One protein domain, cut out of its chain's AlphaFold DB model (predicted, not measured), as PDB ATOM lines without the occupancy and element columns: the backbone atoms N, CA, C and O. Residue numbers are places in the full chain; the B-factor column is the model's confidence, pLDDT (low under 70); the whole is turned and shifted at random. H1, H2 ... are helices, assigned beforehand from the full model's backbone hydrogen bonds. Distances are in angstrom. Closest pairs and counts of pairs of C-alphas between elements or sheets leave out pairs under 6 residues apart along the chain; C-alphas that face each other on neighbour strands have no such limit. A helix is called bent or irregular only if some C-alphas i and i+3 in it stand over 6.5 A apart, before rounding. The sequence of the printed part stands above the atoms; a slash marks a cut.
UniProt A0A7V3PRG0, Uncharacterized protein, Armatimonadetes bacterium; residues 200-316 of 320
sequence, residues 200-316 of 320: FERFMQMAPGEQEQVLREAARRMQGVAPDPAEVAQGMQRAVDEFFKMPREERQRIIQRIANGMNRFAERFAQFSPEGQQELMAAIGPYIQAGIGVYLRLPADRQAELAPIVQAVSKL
ATOM      1  N   PHE A 200     307.915 229.033 260.468       66.06
ATOM      2  CA  PHE A 200     308.084 229.756 261.724       66.06
ATOM      3  C   PHE A 200     308.068 228.804 262.925       66.06
ATOM      4  O   PHE A 200     308.935 228.906 263.787       66.06
ATOM      5  N   GLU A 201     307.152 227.835 262.977       70.81
ATOM      6  CA  GLU A 201     307.141 226.843 264.058       70.81
ATOM      7  C   GLU A 201     308.400 225.974 264.069       70.81
ATOM      8  O   GLU A 201     308.974 225.752 265.135       70.81
ATOM      9  N   ARG A 202     308.882 225.532 262.900       69.62
ATOM     10  CA  ARG A 202     310.159 224.807 262.786       69.62
ATOM     11  C   ARG A 202     311.312 225.638 263.326       69.62
ATOM     12  O   ARG A 202     312.079 225.144 264.145       69.62
ATOM     13  N   PHE A 203     311.393 226.902 262.916       72.81
ATOM     14  CA  PHE A 203     312.378 227.837 263.439       72.81
ATOM     15  C   PHE A 203     312.274 227.946 264.966       72.81
ATOM     16  O   PHE A 203     313.270 227.791 265.663       72.81
ATOM     17  N   MET A 204     311.067 228.109 265.512       73.69
ATOM     18  CA  MET A 204     310.838 228.242 266.956       73.69
ATOM     19  C   MET A 204     311.172 226.980 267.771       73.69
ATOM     20  O   MET A 204     311.366 227.090 268.987       73.69
ATOM     21  N   GLN A 205     311.244 225.814 267.122       78.50
ATOM     22  CA  GLN A 205     311.629 224.526 267.711       78.50
ATOM     23  C   GLN A 205     313.142 224.252 267.660       78.50
ATOM     24  O   GLN A 205     313.607 223.360 268.369       78.50
ATOM     25  N   MET A 206     313.910 224.999 266.859       77.81
ATOM     26  CA  MET A 206     315.372 224.883 266.808       77.81
ATOM     27  C   MET A 206     316.021 225.255 268.149       77.81
ATOM     28  O   MET A 206     315.458 225.992 268.964       77.81
ATOM     29  N   ALA A 207     317.242 224.765 268.371       82.00
ATOM     30  CA  ALA A 207     318.025 225.172 269.533       82.00
ATOM     31  C   ALA A 207     318.382 226.674 269.445       82.00
ATOM     32  O   ALA A 207     318.633 227.165 268.345       82.00
ATOM     33  N   PRO A 208     318.485 227.416 270.568       77.06
ATOM     34  CA  PRO A 208     318.750 228.859 270.533       77.06
ATOM     35  C   PRO A 208     319.996 229.265 269.728       77.06
ATOM     36  O   PRO A 208     319.958 230.245 268.992       77.06
ATOM     37  N   GLY A 209     321.082 228.486 269.808       76.31
ATOM     38  CA  GLY A 209     322.298 228.753 269.029       76.31
ATOM     39  C   GLY A 209     322.123 228.538 267.520       76.31
ATOM     40  O   GLY A 209     322.693 229.277 266.723       76.31
ATOM     41  N   GLU A 210     321.298 227.568 267.123       76.56
ATOM     42  CA  GLU A 210     320.959 227.312 265.718       76.56
ATOM     43  C   GLU A 210     320.035 228.409 265.174       76.56
ATOM     44  O   GLU A 210     320.257 228.919 264.079       76.56
ATOM     45  N   GLN A 211     319.059 228.851 265.976       73.00
ATOM     46  CA  GLN A 211     318.193 229.989 265.650       73.00
ATOM     47  C   GLN A 211     319.002 231.261 265.398       73.00
ATOM     48  O   GLN A 211     318.795 231.940 264.390       73.00
ATOM     49  N   GLU A 212     319.931 231.575 266.305       77.75
ATOM     50  CA  GLU A 212     320.812 232.730 266.165       77.75
ATOM     51  C   GLU A 212     321.657 232.611 264.889       77.75
ATOM     52  O   GLU A 212     321.739 233.570 264.124       77.75
ATOM     53  N   GLN A 213     322.232 231.438 264.608       77.25
ATOM     54  CA  GLN A 213     323.030 231.225 263.402       77.25
ATOM     55  C   GLN A 213     322.212 231.433 262.118       77.25
ATOM     56  O   GLN A 213     322.632 232.207 261.256       77.25
ATOM     57  N   VAL A 214     321.039 230.800 262.003       72.88
ATOM     58  CA  VAL A 214     320.143 230.932 260.838       72.88
ATOM     59  C   VAL A 214     319.781 232.396 260.598       72.88
ATOM     60  O   VAL A 214     319.835 232.891 259.469       72.88
ATOM     61  N   LEU A 215     319.452 233.118 261.667       76.50
ATOM     62  CA  LEU A 215     319.091 234.524 261.580       76.50
ATOM     63  C   LEU A 215     320.282 235.413 261.221       76.50
ATOM     64  O   LEU A 215     320.130 236.309 260.394       76.50
ATOM     65  N   ARG A 216     321.474 235.167 261.771       75.69
ATOM     66  CA  ARG A 216     322.691 235.907 261.400       75.69
ATOM     67  C   ARG A 216     323.065 235.680 259.940       75.69
ATOM     68  O   ARG A 216     323.407 236.627 259.239       75.69
ATOM     69  N   GLU A 217     322.946 234.453 259.443       73.00
ATOM     70  CA  GLU A 217     323.148 234.162 258.022       73.00
ATOM     71  C   GLU A 217     322.133 234.905 257.144       73.00
ATOM     72  O   GLU A 217     322.520 235.521 256.147       73.00
ATOM     73  N   ALA A 218     320.856 234.929 257.540       68.88
ATOM     74  CA  ALA A 218     319.839 235.728 256.860       68.88
ATOM     75  C   ALA A 218     320.165 237.233 256.905       68.88
ATOM     76  O   ALA A 218     320.090 237.910 255.879       68.88
ATOM     77  N   ALA A 219     320.602 237.754 258.054       69.25
ATOM     78  CA  ALA A 219     321.007 239.147 258.228       69.25
ATOM     79  C   ALA A 219     322.167 239.529 257.297       69.25
ATOM     80  O   ALA A 219     322.092 240.552 256.619       69.25
ATOM     81  N   ARG A 220     323.196 238.681 257.180       71.69
ATOM     82  CA  ARG A 220     324.324 238.895 256.252       71.69
ATOM     83  C   ARG A 220     323.883 238.921 254.797       71.69
ATOM     84  O   ARG A 220     324.341 239.771 254.036       71.69
ATOM     85  N   ARG A 221     322.971 238.022 254.410       67.50
ATOM     86  CA  ARG A 221     322.391 238.017 253.058       67.50
ATOM     87  C   ARG A 221     321.637 239.317 252.776       67.50
ATOM     88  O   ARG A 221     321.796 239.877 251.696       67.50
ATOM     89  N   MET A 222     320.889 239.833 253.754       63.00
ATOM     90  CA  MET A 222     320.184 241.115 253.630       63.00
ATOM     91  C   MET A 222     321.135 242.320 253.589       63.00
ATOM     92  O   MET A 222     320.883 243.266 252.853       63.00
ATOM     93  N   GLN A 223     322.249 242.297 254.327       64.62
ATOM     94  CA  GLN A 223     323.233 243.390 254.325       64.62
ATOM     95  C   GLN A 223     323.954 243.546 252.977       64.62
ATOM     96  O   GLN A 223     324.309 244.661 252.602       64.62
ATOM     97  N   GLY A 224     324.121 242.458 252.216       59.38
ATOM     98  CA  GLY A 224     324.656 242.513 250.850       59.38
ATOM     99  C   GLY A 224     323.742 243.236 249.855       59.38
ATOM    100  O   GLY A 224     324.168 243.544 248.742       59.38
ATOM    101  N   VAL A 225     322.496 243.507 250.251       57.53
ATOM    102  CA  VAL A 225     321.462 244.118 249.422       57.53
ATOM    103  C   VAL A 225     320.588 245.029 250.280       57.53
ATOM    104  O   VAL A 225     319.384 244.822 250.400       57.53
ATOM    105  N   ALA A 226     321.193 246.030 250.921       57.72
ATOM    106  CA  ALA A 226     320.422 247.033 251.646       57.72
ATOM    107  C   ALA A 226     319.420 247.691 250.672       57.72
ATOM    108  O   ALA A 226     319.858 248.367 249.733       57.72
ATOM    109  N   PRO A 227     318.103 247.467 250.825       64.69
ATOM    110  CA  PRO A 227     317.130 248.031 249.904       64.69
ATOM    111  C   PRO A 227     317.063 249.547 250.091       64.69
ATOM    112  O   PRO A 227     317.315 250.065 251.183       64.69
ATOM    113  N   ASP A 228     316.687 250.263 249.033       75.44
ATOM    114  CA  ASP A 228     316.403 251.692 249.142       75.44
ATOM    115  C   ASP A 228     315.256 251.894 250.157       75.44
ATOM    116  O   ASP A 228     314.173 251.320 249.980       75.44
ATOM    117  N   PRO A 229     315.445 252.701 251.221       72.19
ATOM    118  CA  PRO A 229     314.393 252.993 252.191       72.19
ATOM    119  C   PRO A 229     313.079 253.468 251.555       72.19
ATOM    120  O   PRO A 229     311.999 253.180 252.080       72.19
ATOM    121  N   ALA A 230     313.145 254.169 250.416       74.56
ATOM    122  CA  ALA A 230     311.964 254.594 249.674       74.56
ATOM    123  C   ALA A 230     311.212 253.407 249.047       74.56
ATOM    124  O   ALA A 230     309.980 253.364 249.108       74.56
ATOM    125  N   GLU A 231     311.931 252.421 248.498       74.94
ATOM    126  CA  GLU A 231     311.340 251.200 247.938       74.94
ATOM    127  C   GLU A 231     310.691 250.345 249.031       74.94
ATOM    128  O   GLU A 231     309.562 249.879 248.855       74.94
ATOM    129  N   VAL A 232     311.345 250.212 250.191       69.62
ATOM    130  CA  VAL A 232     310.787 249.496 251.351       69.62
ATOM    131  C   VAL A 232     309.501 250.162 251.832       69.62
ATOM    132  O   VAL A 232     308.485 249.491 252.013       69.62
ATOM    133  N   ALA A 233     309.514 251.487 252.006       72.31
ATOM    134  CA  ALA A 233     308.336 252.230 252.437       72.31
ATOM    135  C   ALA A 233     307.183 252.106 251.429       72.31
ATOM    136  O   ALA A 233     306.029 251.935 251.825       72.31
ATOM    137  N   GLN A 234     307.483 252.146 250.126       74.31
ATOM    138  CA  GLN A 234     306.477 251.969 249.083       74.31
ATOM    139  C   GLN A 234     305.906 250.544 249.073       74.31
ATOM    140  O   GLN A 234     304.692 250.379 248.944       74.31
ATOM    141  N   GLY A 235     306.751 249.521 249.218       72.06
ATOM    142  CA  GLY A 235     306.320 248.128 249.326       72.06
ATOM    143  C   GLY A 235     305.412 247.907 250.535       72.06
ATOM    144  O   GLY A 235     304.331 247.334 250.406       72.06
ATOM    145  N   MET A 236     305.800 248.460 251.685       74.31
ATOM    146  CA  MET A 236     305.025 248.385 252.920       74.31
ATOM    147  C   MET A 236     303.677 249.108 252.803       74.31
ATOM    148  O   MET A 236     302.656 248.579 253.235       74.31
ATOM    149  N   GLN A 237     303.640 250.280 252.159       75.75
ATOM    150  CA  GLN A 237     302.390 250.994 251.897       75.75
ATOM    151  C   GLN A 237     301.433 250.151 251.044       75.75
ATOM    152  O   GLN A 237     300.274 249.991 251.415       75.75
ATOM    153  N   ARG A 238     301.923 249.550 249.946       76.56
ATOM    154  CA  ARG A 238     301.101 248.658 249.109       76.56
ATOM    155  C   ARG A 238     300.566 247.475 249.909       76.56
ATOM    156  O   ARG A 238     299.392 247.151 249.793       76.56
ATOM    157  N   ALA A 239     301.404 246.853 250.739       74.12
ATOM    158  CA  ALA A 239     300.993 245.730 251.573       74.12
ATOM    159  C   ALA A 239     299.881 246.116 252.558       74.12
ATOM    160  O   ALA A 239     298.904 245.384 252.704       74.12
ATOM    161  N   VAL A 240     299.997 247.285 253.195       79.38
ATOM    162  CA  VAL A 240     298.964 247.815 254.092       79.38
ATOM    163  C   VAL A 240     297.676 248.138 253.329       79.38
ATOM    164  O   VAL A 240     296.586 247.828 253.807       79.38
ATOM    165  N   ASP A 241     297.776 248.716 252.133       80.69
ATOM    166  CA  ASP A 241     296.602 249.026 251.316       80.69
ATOM    167  C   ASP A 241     295.860 247.761 250.871       80.69
ATOM    168  O   ASP A 241     294.635 247.712 250.987       80.69
ATOM    169  N   GLU A 242     296.571 246.717 250.429       77.50
ATOM    170  CA  GLU A 242     295.966 245.411 250.127       77.50
ATOM    171  C   GLU A 242     295.359 244.766 251.377       77.50
ATOM    172  O   GLU A 242     294.234 244.269 251.330       77.50
ATOM    173  N   PHE A 243     296.055 244.833 252.515       81.38
ATOM    174  CA  PHE A 243     295.559 244.313 253.787       81.38
ATOM    175  C   PHE A 243     294.194 244.910 254.155       81.38
ATOM    176  O   PHE A 243     293.275 244.186 254.535       81.38
ATOM    177  N   PHE A 244     294.009 246.221 253.980       87.44
ATOM    178  CA  PHE A 244     292.737 246.878 254.290       87.44
ATOM    179  C   PHE A 244     291.608 246.616 253.284       87.44
ATOM    180  O   PHE A 244     290.462 246.961 253.582       87.44
ATOM    181  N   LYS A 245     291.875 245.963 252.143       88.50
ATOM    182  CA  LYS A 245     290.819 245.466 251.238       88.50
ATOM    183  C   LYS A 245     290.173 244.172 251.733       88.50
ATOM    184  O   LYS A 245     289.086 243.828 251.274       88.50
ATOM    185  N   MET A 246     290.813 243.461 252.661       84.00
ATOM    186  CA  MET A 246     290.293 242.204 253.201       84.00
ATOM    187  C   MET A 246     289.112 242.437 254.146       84.00
ATOM    188  O   MET A 246     289.031 243.497 254.780       84.00
ATOM    189  N   PRO A 247     288.223 241.443 254.320       89.69
ATOM    190  CA  PRO A 247     287.199 241.469 255.356       89.69
ATOM    191  C   PRO A 247     287.804 241.694 256.745       89.69
ATOM    192  O   PRO A 247     288.849 241.139 257.086       89.69
ATOM    193  N   ARG A 248     287.122 242.479 257.587       90.00
ATOM    194  CA  ARG A 248     287.620 242.842 258.924       90.00
ATOM    195  C   ARG A 248     287.981 241.624 259.778       90.00
ATOM    196  O   ARG A 248     289.003 241.638 260.448       90.00
ATOM    197  N   GLU A 249     287.183 240.562 259.742       85.56
ATOM    198  CA  GLU A 249     287.457 239.334 260.505       85.56
ATOM    199  C   GLU A 249     288.751 238.634 260.068       85.56
ATOM    200  O   GLU A 249     289.485 238.088 260.888       85.56
ATOM    201  N   GLU A 250     289.056 238.656 258.771       79.75
ATOM    202  CA  GLU A 250     290.306 238.118 258.239       79.75
ATOM    203  C   GLU A 250     291.501 238.973 258.663       79.75
ATOM    204  O   GLU A 250     292.492 238.442 259.167       79.75
ATOM    205  N   ARG A 251     291.359 240.300 258.591       87.25
ATOM    206  CA  ARG A 251     292.372 241.240 259.085       87.25
ATOM    207  C   ARG A 251     292.690 241.031 260.560       87.25
ATOM    208  O   ARG A 251     293.860 240.946 260.915       87.25
ATOM    209  N   GLN A 252     291.671 240.893 261.408       85.94
ATOM    210  CA  GLN A 252     291.856 240.663 262.846       85.94
ATOM    211  C   GLN A 252     292.609 239.357 263.130       85.94
ATOM    212  O   GLN A 252     293.515 239.340 263.963       85.94
ATOM    213  N   ARG A 253     292.304 238.278 262.395       79.94
ATOM    214  CA  ARG A 253     293.053 237.013 262.498       79.94
ATOM    215  C   ARG A 253     294.524 237.190 262.123       79.94
ATOM    216  O   ARG A 253     295.399 236.715 262.846       79.94
ATOM    217  N   ILE A 254     294.802 237.906 261.034       79.00
ATOM    218  CA  ILE A 254     296.171 238.201 260.589       79.00
ATOM    219  C   ILE A 254     296.907 239.072 261.621       79.00
ATOM    220  O   ILE A 254     298.034 238.749 261.986       79.00
ATOM    221  N   ILE A 255     296.268 240.125 262.141       81.75
ATOM    222  CA  ILE A 255     296.837 241.004 263.177       81.75
ATOM    223  C   ILE A 255     297.237 240.202 264.407       81.75
ATOM    224  O   ILE A 255     298.369 240.327 264.876       81.75
ATOM    225  N   GLN A 256     296.340 239.347 264.902       81.25
ATOM    226  CA  GLN A 256     296.621 238.532 266.076       81.25
ATOM    227  C   GLN A 256     297.770 237.552 265.819       81.25
ATOM    228  O   GLN A 256     298.652 237.408 266.668       81.25
ATOM    229  N   ARG A 257     297.799 236.912 264.641       78.50
ATOM    230  CA  ARG A 257     298.884 236.005 264.244       78.50
ATOM    231  C   ARG A 257     300.231 236.732 264.214       78.50
ATOM    232  O   ARG A 257     301.187 236.252 264.820       78.50
ATOM    233  N   ILE A 258     300.300 237.900 263.571       77.94
ATOM    234  CA  ILE A 258     301.536 238.691 263.478       77.94
ATOM    235  C   ILE A 258     301.981 239.159 264.866       77.94
ATOM    236  O   ILE A 258     303.145 238.985 265.219       77.94
ATOM    237  N   ALA A 259     301.073 239.708 265.675       77.31
ATOM    238  CA  ALA A 259     301.401 240.175 267.020       77.31
ATOM    239  C   ALA A 259     301.931 239.033 267.907       77.31
ATOM    240  O   ALA A 259     302.937 239.199 268.596       77.31
ATOM    241  N   ASN A 260     301.309 237.851 267.849       79.88
ATOM    242  CA  ASN A 260     301.767 236.667 268.578       79.88
ATOM    243  C   ASN A 260     303.143 236.188 268.099       79.88
ATOM    244  O   ASN A 260     304.013 235.917 268.928       79.88
ATOM    245  N   GLY A 261     303.359 236.123 266.781       78.25
ATOM    246  CA  GLY A 261     304.654 235.771 266.198       78.25
ATOM    247  C   GLY A 261     305.760 236.737 266.626       78.25
ATOM    248  O   GLY A 261     306.819 236.298 267.066       78.25
ATOM    249  N   MET A 262     305.488 238.045 266.600       80.69
ATOM    250  CA  MET A 262     306.435 239.082 267.029       80.69
ATOM    251  C   MET A 262     306.747 239.015 268.525       80.69
ATOM    252  O   MET A 262     307.902 239.168 268.907       80.69
ATOM    253  N   ASN A 263     305.755 238.733 269.375       81.88
ATOM    254  CA  ASN A 263     305.989 238.531 270.808       81.88
ATOM    255  C   ASN A 263     306.919 237.336 271.062       81.88
ATOM    256  O   ASN A 263     307.910 237.470 271.776       81.88
ATOM    257  N   ARG A 264     306.643 236.194 270.421       82.31
ATOM    258  CA  ARG A 264     307.481 234.989 270.523       82.31
ATOM    259  C   ARG A 264     308.889 235.230 269.988       82.31
ATOM    260  O   ARG A 264     309.861 234.778 270.586       82.31
ATOM    261  N   PHE A 265     309.003 235.959 268.882       80.75
ATOM    262  CA  PHE A 265     310.292 236.346 268.329       80.75
ATOM    263  C   PHE A 265     311.064 237.256 269.292       80.75
ATOM    264  O   PHE A 265     312.233 236.990 269.545       80.75
ATOM    265  N   ALA A 266     310.428 238.267 269.891       83.25
ATOM    266  CA  ALA A 266     311.068 239.159 270.860       83.25
ATOM    267  C   ALA A 266     311.583 238.408 272.104       83.25
ATOM    268  O   ALA A 266     312.694 238.667 272.565       83.25
ATOM    269  N   GLU A 267     310.816 237.438 272.610       84.31
ATOM    270  CA  GLU A 267     311.234 236.569 273.720       84.31
ATOM    271  C   GLU A 267     312.481 235.741 273.381       84.31
ATOM    272  O   GLU A 267     313.361 235.577 274.228       84.31
ATOM    273  N   ARG A 268     312.580 235.234 272.144       80.56
ATOM    274  CA  ARG A 268     313.766 234.504 271.664       80.56
ATOM    275  C   ARG A 268     314.946 235.424 271.411       80.56
ATOM    276  O   ARG A 268     316.056 235.118 271.822       80.56
ATOM    277  N   PHE A 269     314.691 236.567 270.794       82.31
ATOM    278  CA  PHE A 269     315.695 237.572 270.488       82.31
ATOM    279  C   PHE A 269     316.444 238.034 271.747       82.31
ATOM    280  O   PHE A 269     317.666 238.178 271.735       82.31
ATOM    281  N   ALA A 270     315.729 238.187 272.866       85.12
ATOM    282  CA  ALA A 270     316.318 238.529 274.159       85.12
ATOM    283  C   ALA A 270     317.338 237.491 274.681       85.12
ATOM    284  O   ALA A 270     318.132 237.820 275.559       85.12
ATOM    285  N   GLN A 271     317.327 236.259 274.156       85.62
ATOM    286  CA  GLN A 271     318.229 235.166 274.547       85.62
ATOM    287  C   GLN A 271     319.498 235.093 273.683       85.62
ATOM    288  O   GLN A 271     320.391 234.309 273.997       85.62
ATOM    289  N   PHE A 272     319.580 235.866 272.596       84.56
ATOM    290  CA  PHE A 272     320.737 235.855 271.697       84.56
ATOM    291  C   PHE A 272     321.940 236.587 272.286       84.56
ATOM    292  O   PHE A 272     321.802 237.429 273.177       84.56
ATOM    293  N   SER A 273     323.126 236.287 271.747       87.88
ATOM    294  CA  SER A 273     324.344 237.026 272.087       87.88
ATOM    295  C   SER A 273     324.204 238.528 271.770       87.88
ATOM    296  O   SER A 273     323.489 238.890 270.828       87.88
ATOM    297  N   PRO A 274     324.890 239.428 272.500       88.75
ATOM    298  CA  PRO A 274     324.889 240.859 272.188       88.75
ATOM    299  C   PRO A 274     325.285 241.158 270.735       88.75
ATOM    300  O   PRO A 274     324.677 242.010 270.086       88.75
ATOM    301  N   GLU A 275     326.264 240.425 270.198       87.06
ATOM    302  CA  GLU A 275     326.701 240.541 268.808       87.06
ATOM    303  C   GLU A 275     325.607 240.091 267.830       87.06
ATOM    304  O   GLU A 275     325.333 240.784 266.848       87.06
ATOM    305  N   GLY A 276     324.953 238.958 268.104       84.06
ATOM    306  CA  GLY A 276     323.835 238.457 267.305       84.06
ATOM    307  C   GLY A 276     322.653 239.425 267.302       84.06
ATOM    308  O   GLY A 276     322.070 239.685 266.247       84.06
ATOM    309  N   GLN A 277     322.348 240.027 268.455       86.25
ATOM    310  CA  GLN A 277     321.321 241.059 268.568       86.25
ATOM    311  C   GLN A 277     321.661 242.286 267.713       86.25
ATOM    312  O   GLN A 277     320.826 242.738 266.929       86.25
ATOM    313  N   GLN A 278     322.886 242.811 267.806       86.19
ATOM    314  CA  GLN A 278     323.310 243.966 267.007       86.19
ATOM    315  C   GLN A 278     323.260 243.688 265.499       86.19
ATOM    316  O   GLN A 278     322.720 244.501 264.747       86.19
ATOM    317  N   GLU A 279     323.779 242.539 265.056       83.38
ATOM    318  CA  GLU A 279     323.818 242.155 263.638       83.38
ATOM    319  C   GLU A 279     322.406 242.036 263.052       83.38
ATOM    320  O   GLU A 279     322.130 242.539 261.958       83.38
ATOM    321  N   LEU A 280     321.487 241.438 263.814       80.88
ATOM    322  CA  LEU A 280     320.093 241.319 263.414       80.88
ATOM    323  C   LEU A 280     319.377 242.661 263.383       80.88
ATOM    324  O   LEU A 280     318.728 242.963 262.383       80.88
ATOM    325  N   MET A 281     319.519 243.483 264.427       84.00
ATOM    326  CA  MET A 281     318.888 244.806 264.471       84.00
ATOM    327  C   MET A 281     319.380 245.716 263.351       84.00
ATOM    328  O   MET A 281     318.575 246.447 262.778       84.00
ATOM    329  N   ALA A 282     320.665 245.646 262.999       82.62
ATOM    330  CA  ALA A 282     321.205 246.382 261.860       82.62
ATOM    331  C   ALA A 282     320.523 245.978 260.543       82.62
ATOM    332  O   ALA A 282     320.299 246.824 259.678       82.62
ATOM    333  N   ALA A 283     320.155 244.703 260.400       78.19
ATOM    334  CA  ALA A 283     319.547 244.189 259.183       78.19
ATOM    335  C   ALA A 283     318.022 244.411 259.119       78.19
ATOM    336  O   ALA A 283     317.505 244.785 258.068       78.19
ATOM    337  N   ILE A 284     317.291 244.228 260.228       77.25
ATOM    338  CA  ILE A 284     315.817 244.361 260.258       77.25
ATOM    339  C   ILE A 284     315.333 245.771 260.621       77.25
ATOM    340  O   ILE A 284     314.204 246.144 260.296       77.25
ATOM    341  N   GLY A 285     316.173 246.570 261.282       79.56
ATOM    342  CA  GLY A 285     315.851 247.914 261.765       79.56
ATOM    343  C   GLY A 285     315.267 248.845 260.695       79.56
ATOM    344  O   GLY A 285     314.217 249.436 260.954       79.56
ATOM    345  N   PRO A 286     315.854 248.940 259.483       76.25
ATOM    346  CA  PRO A 286     315.315 249.777 258.409       76.25
ATOM    347  C   PRO A 286     313.871 249.425 258.020       76.25
ATOM    348  O   PRO A 286     313.045 250.313 257.820       76.25
ATOM    349  N   TYR A 287     313.533 248.132 257.980       78.62
ATOM    350  CA  TYR A 287     312.183 247.664 257.651       78.62
ATOM    351  C   TYR A 287     311.181 247.987 258.756       78.62
ATOM    352  O   TYR A 287     310.059 248.409 258.474       78.62
ATOM    353  N   ILE A 288     311.594 247.837 260.017       80.31
ATOM    354  CA  ILE A 288     310.765 248.194 261.169       80.31
ATOM    355  C   ILE A 288     310.496 249.702 261.180       80.31
ATOM    356  O   ILE A 288     309.349 250.121 261.335       80.31
ATOM    357  N   GLN A 289     311.524 250.524 260.953       79.62
ATOM    358  CA  GLN A 289     311.379 251.978 260.872       79.62
ATOM    359  C   GLN A 289     310.461 252.397 259.718       79.62
ATOM    360  O   GLN A 289     309.575 253.232 259.915       79.62
ATOM    361  N   ALA A 290     310.610 251.787 258.538       77.69
ATOM    362  CA  ALA A 290     309.718 252.023 257.406       77.69
ATOM    363  C   ALA A 290     308.266 251.628 257.730       77.69
ATOM    364  O   ALA A 290     307.344 252.395 257.447       77.69
ATOM    365  N   GLY A 291     308.060 250.480 258.385       78.94
ATOM    366  CA  GLY A 291     306.752 250.015 258.852       78.94
ATOM    367  C   GLY A 291     306.086 250.970 259.839       78.94
ATOM    368  O   GLY A 291     304.923 251.333 259.653       78.94
ATOM    369  N   ILE A 292     306.830 251.450 260.840       82.75
ATOM    370  CA  ILE A 292     306.350 252.469 261.786       82.75
ATOM    371  C   ILE A 292     306.007 253.765 261.040       82.75
ATOM    372  O   ILE A 292     304.961 254.363 261.288       82.75
ATOM    373  N   GLY A 293     306.846 254.182 260.088       81.75
ATOM    374  CA  GLY A 293     306.600 255.364 259.264       81.75
ATOM    375  C   GLY A 293     305.307 255.275 258.450       81.75
ATOM    376  O   GLY A 293     304.573 256.259 258.370       81.75
ATOM    377  N   VAL A 294     304.999 254.104 257.879       81.44
ATOM    378  CA  VAL A 294     303.722 253.845 257.194       81.44
ATOM    379  C   VAL A 294     302.561 253.873 258.186       81.44
ATOM    380  O   VAL A 294     301.589 254.586 257.951       81.44
ATOM    381  N   TYR A 295     302.681 253.174 259.319       86.31
ATOM    382  CA  TYR A 295     301.655 253.135 260.364       86.31
ATOM    383  C   TYR A 295     301.236 254.537 260.829       86.31
ATOM    384  O   TYR A 295     300.047 254.844 260.867       86.31
ATOM    385  N   LEU A 296     302.203 255.415 261.109       87.94
ATOM    386  CA  LEU A 296     301.941 256.773 261.599       87.94
ATOM    387  C   LEU A 296     301.208 257.669 260.585       87.94
ATOM    388  O   LEU A 296     300.623 258.676 260.976       87.94
ATOM    389  N   ARG A 297     301.229 257.320 259.293       90.62
ATOM    390  CA  ARG A 297     300.514 258.050 258.231       90.62
ATOM    391  C   ARG A 297     299.089 257.549 258.015       90.62
ATOM    392  O   ARG A 297     298.339 258.174 257.268       90.62
ATOM    393  N   LEU A 298     298.711 256.424 258.624       89.88
ATOM    394  CA  LEU A 298     297.374 255.867 258.464       89.88
ATOM    395  C   LEU A 298     296.322 256.704 259.205       89.88
ATOM    396  O   LEU A 298     296.636 257.333 260.215       89.88
ATOM    397  N   PRO A 299     295.057 256.676 258.758       94.31
ATOM    398  CA  PRO A 299     293.921 257.161 259.538       94.31
ATOM    399  C   PRO A 299     293.829 256.510 260.930       94.31
ATOM    400  O   PRO A 299     294.235 255.362 261.117       94.31
ATOM    401  N   ALA A 300     293.266 257.228 261.907       94.75
ATOM    402  CA  ALA A 300     293.253 256.815 263.315       94.75
ATOM    403  C   ALA A 300     292.543 255.470 263.572       94.75
ATOM    404  O   ALA A 300     292.974 254.697 264.424       94.75
ATOM    405  N   ASP A 301     291.487 255.158 262.821       93.19
ATOM    406  CA  ASP A 301     290.774 253.878 262.880       93.19
ATOM    407  C   ASP A 301     291.658 252.705 262.426       93.19
ATOM    408  O   ASP A 301     291.696 251.658 263.073       93.19
ATOM    409  N   ARG A 302     292.439 252.907 261.360       92.06
ATOM    410  CA  ARG A 302     293.400 251.918 260.852       92.06
ATOM    411  C   ARG A 302     294.612 251.767 261.766       92.06
ATOM    412  O   ARG A 302     295.110 250.655 261.938       92.06
ATOM    413  N   GLN A 303     295.065 252.863 262.375       91.69
ATOM    414  CA  GLN A 303     296.094 252.815 263.413       91.69
ATOM    415  C   GLN A 303     295.619 251.994 264.615       91.69
ATOM    416  O   GLN A 303     296.316 251.082 265.049       91.69
ATOM    417  N   ALA A 304     294.406 252.250 265.110       92.81
ATOM    418  CA  ALA A 304     293.838 251.490 266.220       92.81
ATOM    419  C   ALA A 304     293.746 249.987 265.904       92.81
ATOM    420  O   ALA A 304     294.051 249.161 266.760       92.81
ATOM    421  N   GLU A 305     293.386 249.630 264.666       90.25
ATOM    422  CA  GLU A 305     293.338 248.239 264.212       90.25
ATOM    423  C   GLU A 305     294.733 247.574 264.184       90.25
ATOM    424  O   GLU A 305     294.867 246.436 264.625       90.25
ATOM    425  N   LEU A 306     295.788 248.274 263.748       89.62
ATOM    426  CA  LEU A 306     297.158 247.731 263.682       89.62
ATOM    427  C   LEU A 306     297.970 247.869 264.982       89.62
ATOM    428  O   LEU A 306     299.069 247.312 265.080       89.62
ATOM    429  N   ALA A 307     297.451 248.577 265.987       90.94
ATOM    430  CA  ALA A 307     298.140 248.843 267.249       90.94
ATOM    431  C   ALA A 307     298.739 247.591 267.932       90.94
ATOM    432  O   ALA A 307     299.869 247.692 268.415       90.94
ATOM    433  N   PRO A 308     298.087 246.405 267.941       90.50
ATOM    434  CA  PRO A 308     298.674 245.204 268.540       90.50
ATOM    435  C   PRO A 308     300.007 244.781 267.906       90.50
ATOM    436  O   PRO A 308     300.914 244.344 268.615       90.50
ATOM    437  N   ILE A 309     300.162 244.947 266.586       85.50
ATOM    438  CA  ILE A 309     301.415 244.629 265.882       85.50
ATOM    439  C   ILE A 309     302.508 245.607 266.313       85.50
ATOM    440  O   ILE A 309     303.606 245.186 266.670       85.50
ATOM    441  N   VAL A 310     302.205 246.908 266.331       85.88
ATOM    442  CA  VAL A 310     303.169 247.953 266.718       85.88
ATOM    443  C   VAL A 310     303.616 247.779 268.169       85.88
ATOM    444  O   VAL A 310     304.805 247.883 268.470       85.88
ATOM    445  N   GLN A 311     302.688 247.444 269.069       86.44
ATOM    446  CA  GLN A 311     303.007 247.121 270.459       86.44
ATOM    447  C   GLN A 311     303.926 245.897 270.563       86.44
ATOM    448  O   GLN A 311     304.887 245.932 271.330       86.44
ATOM    449  N   ALA A 312     303.687 244.839 269.784       80.31
ATOM    450  CA  ALA A 312     304.564 243.668 269.775       80.31
ATOM    451  C   ALA A 312     305.971 244.011 269.252       80.31
ATOM    452  O   ALA A 312     306.965 243.640 269.872       80.31
ATOM    453  N   VAL A 313     306.062 244.796 268.175       81.69
ATOM    454  CA  VAL A 313     307.334 245.276 267.608       81.69
ATOM    455  C   VAL A 313     308.109 246.150 268.598       81.69
ATOM    456  O   VAL A 313     309.329 246.048 268.670       81.69
ATOM    457  N   SER A 314     307.427 246.960 269.418       83.94
ATOM    458  CA  SER A 314     308.075 247.822 270.423       83.94
ATOM    459  C   SER A 314     308.828 247.065 271.526       83.94
ATOM    460  O   SER A 314     309.621 247.667 272.247       83.94
ATOM    461  N   LYS A 315     308.596 245.753 271.661       83.94
ATOM    462  CA  LYS A 315     309.332 244.887 272.594       83.94
ATOM    463  C   LYS A 315     310.708 244.481 272.071       83.94
ATOM    464  O   LYS A 315     311.519 243.978 272.843       83.94
ATOM    465  N   LEU A 316     310.972 244.679 270.781       80.00
ATOM    466  CA  LEU A 316     312.306 244.505 270.227       80.00
ATOM    467  C   LEU A 316     313.195 245.663 270.696       80.00
ATOM    468  O   LEU A 316     312.728 246.805 270.732       80.00
TER     469      LEU A 316
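Overview. This is residues 200 to 316 of the 320 residues of an uncharacterized protein of Armatimonadetes bacterium (UniProt A0A7V3PRG0). The bent helix H5 makes one side, with H2 packed on its first arm and H3 on its second; H6 folds back from H5b beside H4 on the opposite side, and H1 lies at the edge. The 117 printed residues hold six named helices, H1 to H6, and no named strand: all helix, compact, radius of gyration of the C-alphas 15.1 A, spans 40 by 30 by 20 A.

Along the chain. H1 (200 to 205) begins at C-alpha (308.084, 229.756, 261.724). H2 is 208 to 223, H3 229 to 243, H4 248 to 269, 30.8 A long. H5 (274 to 297), assigned as one helix by its hydrogen bonds, is bent: C-alphas 283 and 286 are 7.1 A apart; arms H5a (274 to 283) and H5b (286 to 297) stand at 56 degrees. H6 (300 to 313) ends at C-alpha 313 (307.334, 245.276, 267.608) and is irregular, with C-alphas 305 and 308 standing 7.5 A apart.

Arrangement. H5 is the hub. H2 touches H5a, closest C-alphas Ala 219 and Ala 283, 5.3 A. H3 touches H5b, Ala 233 and Ala 290, 5.2 A. H5b and H6 form a hairpin, Tyr 295 and Gln 303, 6.4 A. H6 touches H4 at a shallow tilt of 25 degrees, the same way, Ala 259 and Ile 309, 4.6 A. H1 and H4 are near each other. O i to N i+4 pairs are within hydrogen-bond range throughout H1, H2, H3, H4 and H5a, 7 of 8 in H5b and 8 of 10 in H6.

Size, cuts and confidence. The farthest C-alphas, Pro 247 and Glu 275, are 41.7 A apart. The printed part has no cut, and its links are tight. Twelve residues, among them 221 to 227, have pLDDT under 70.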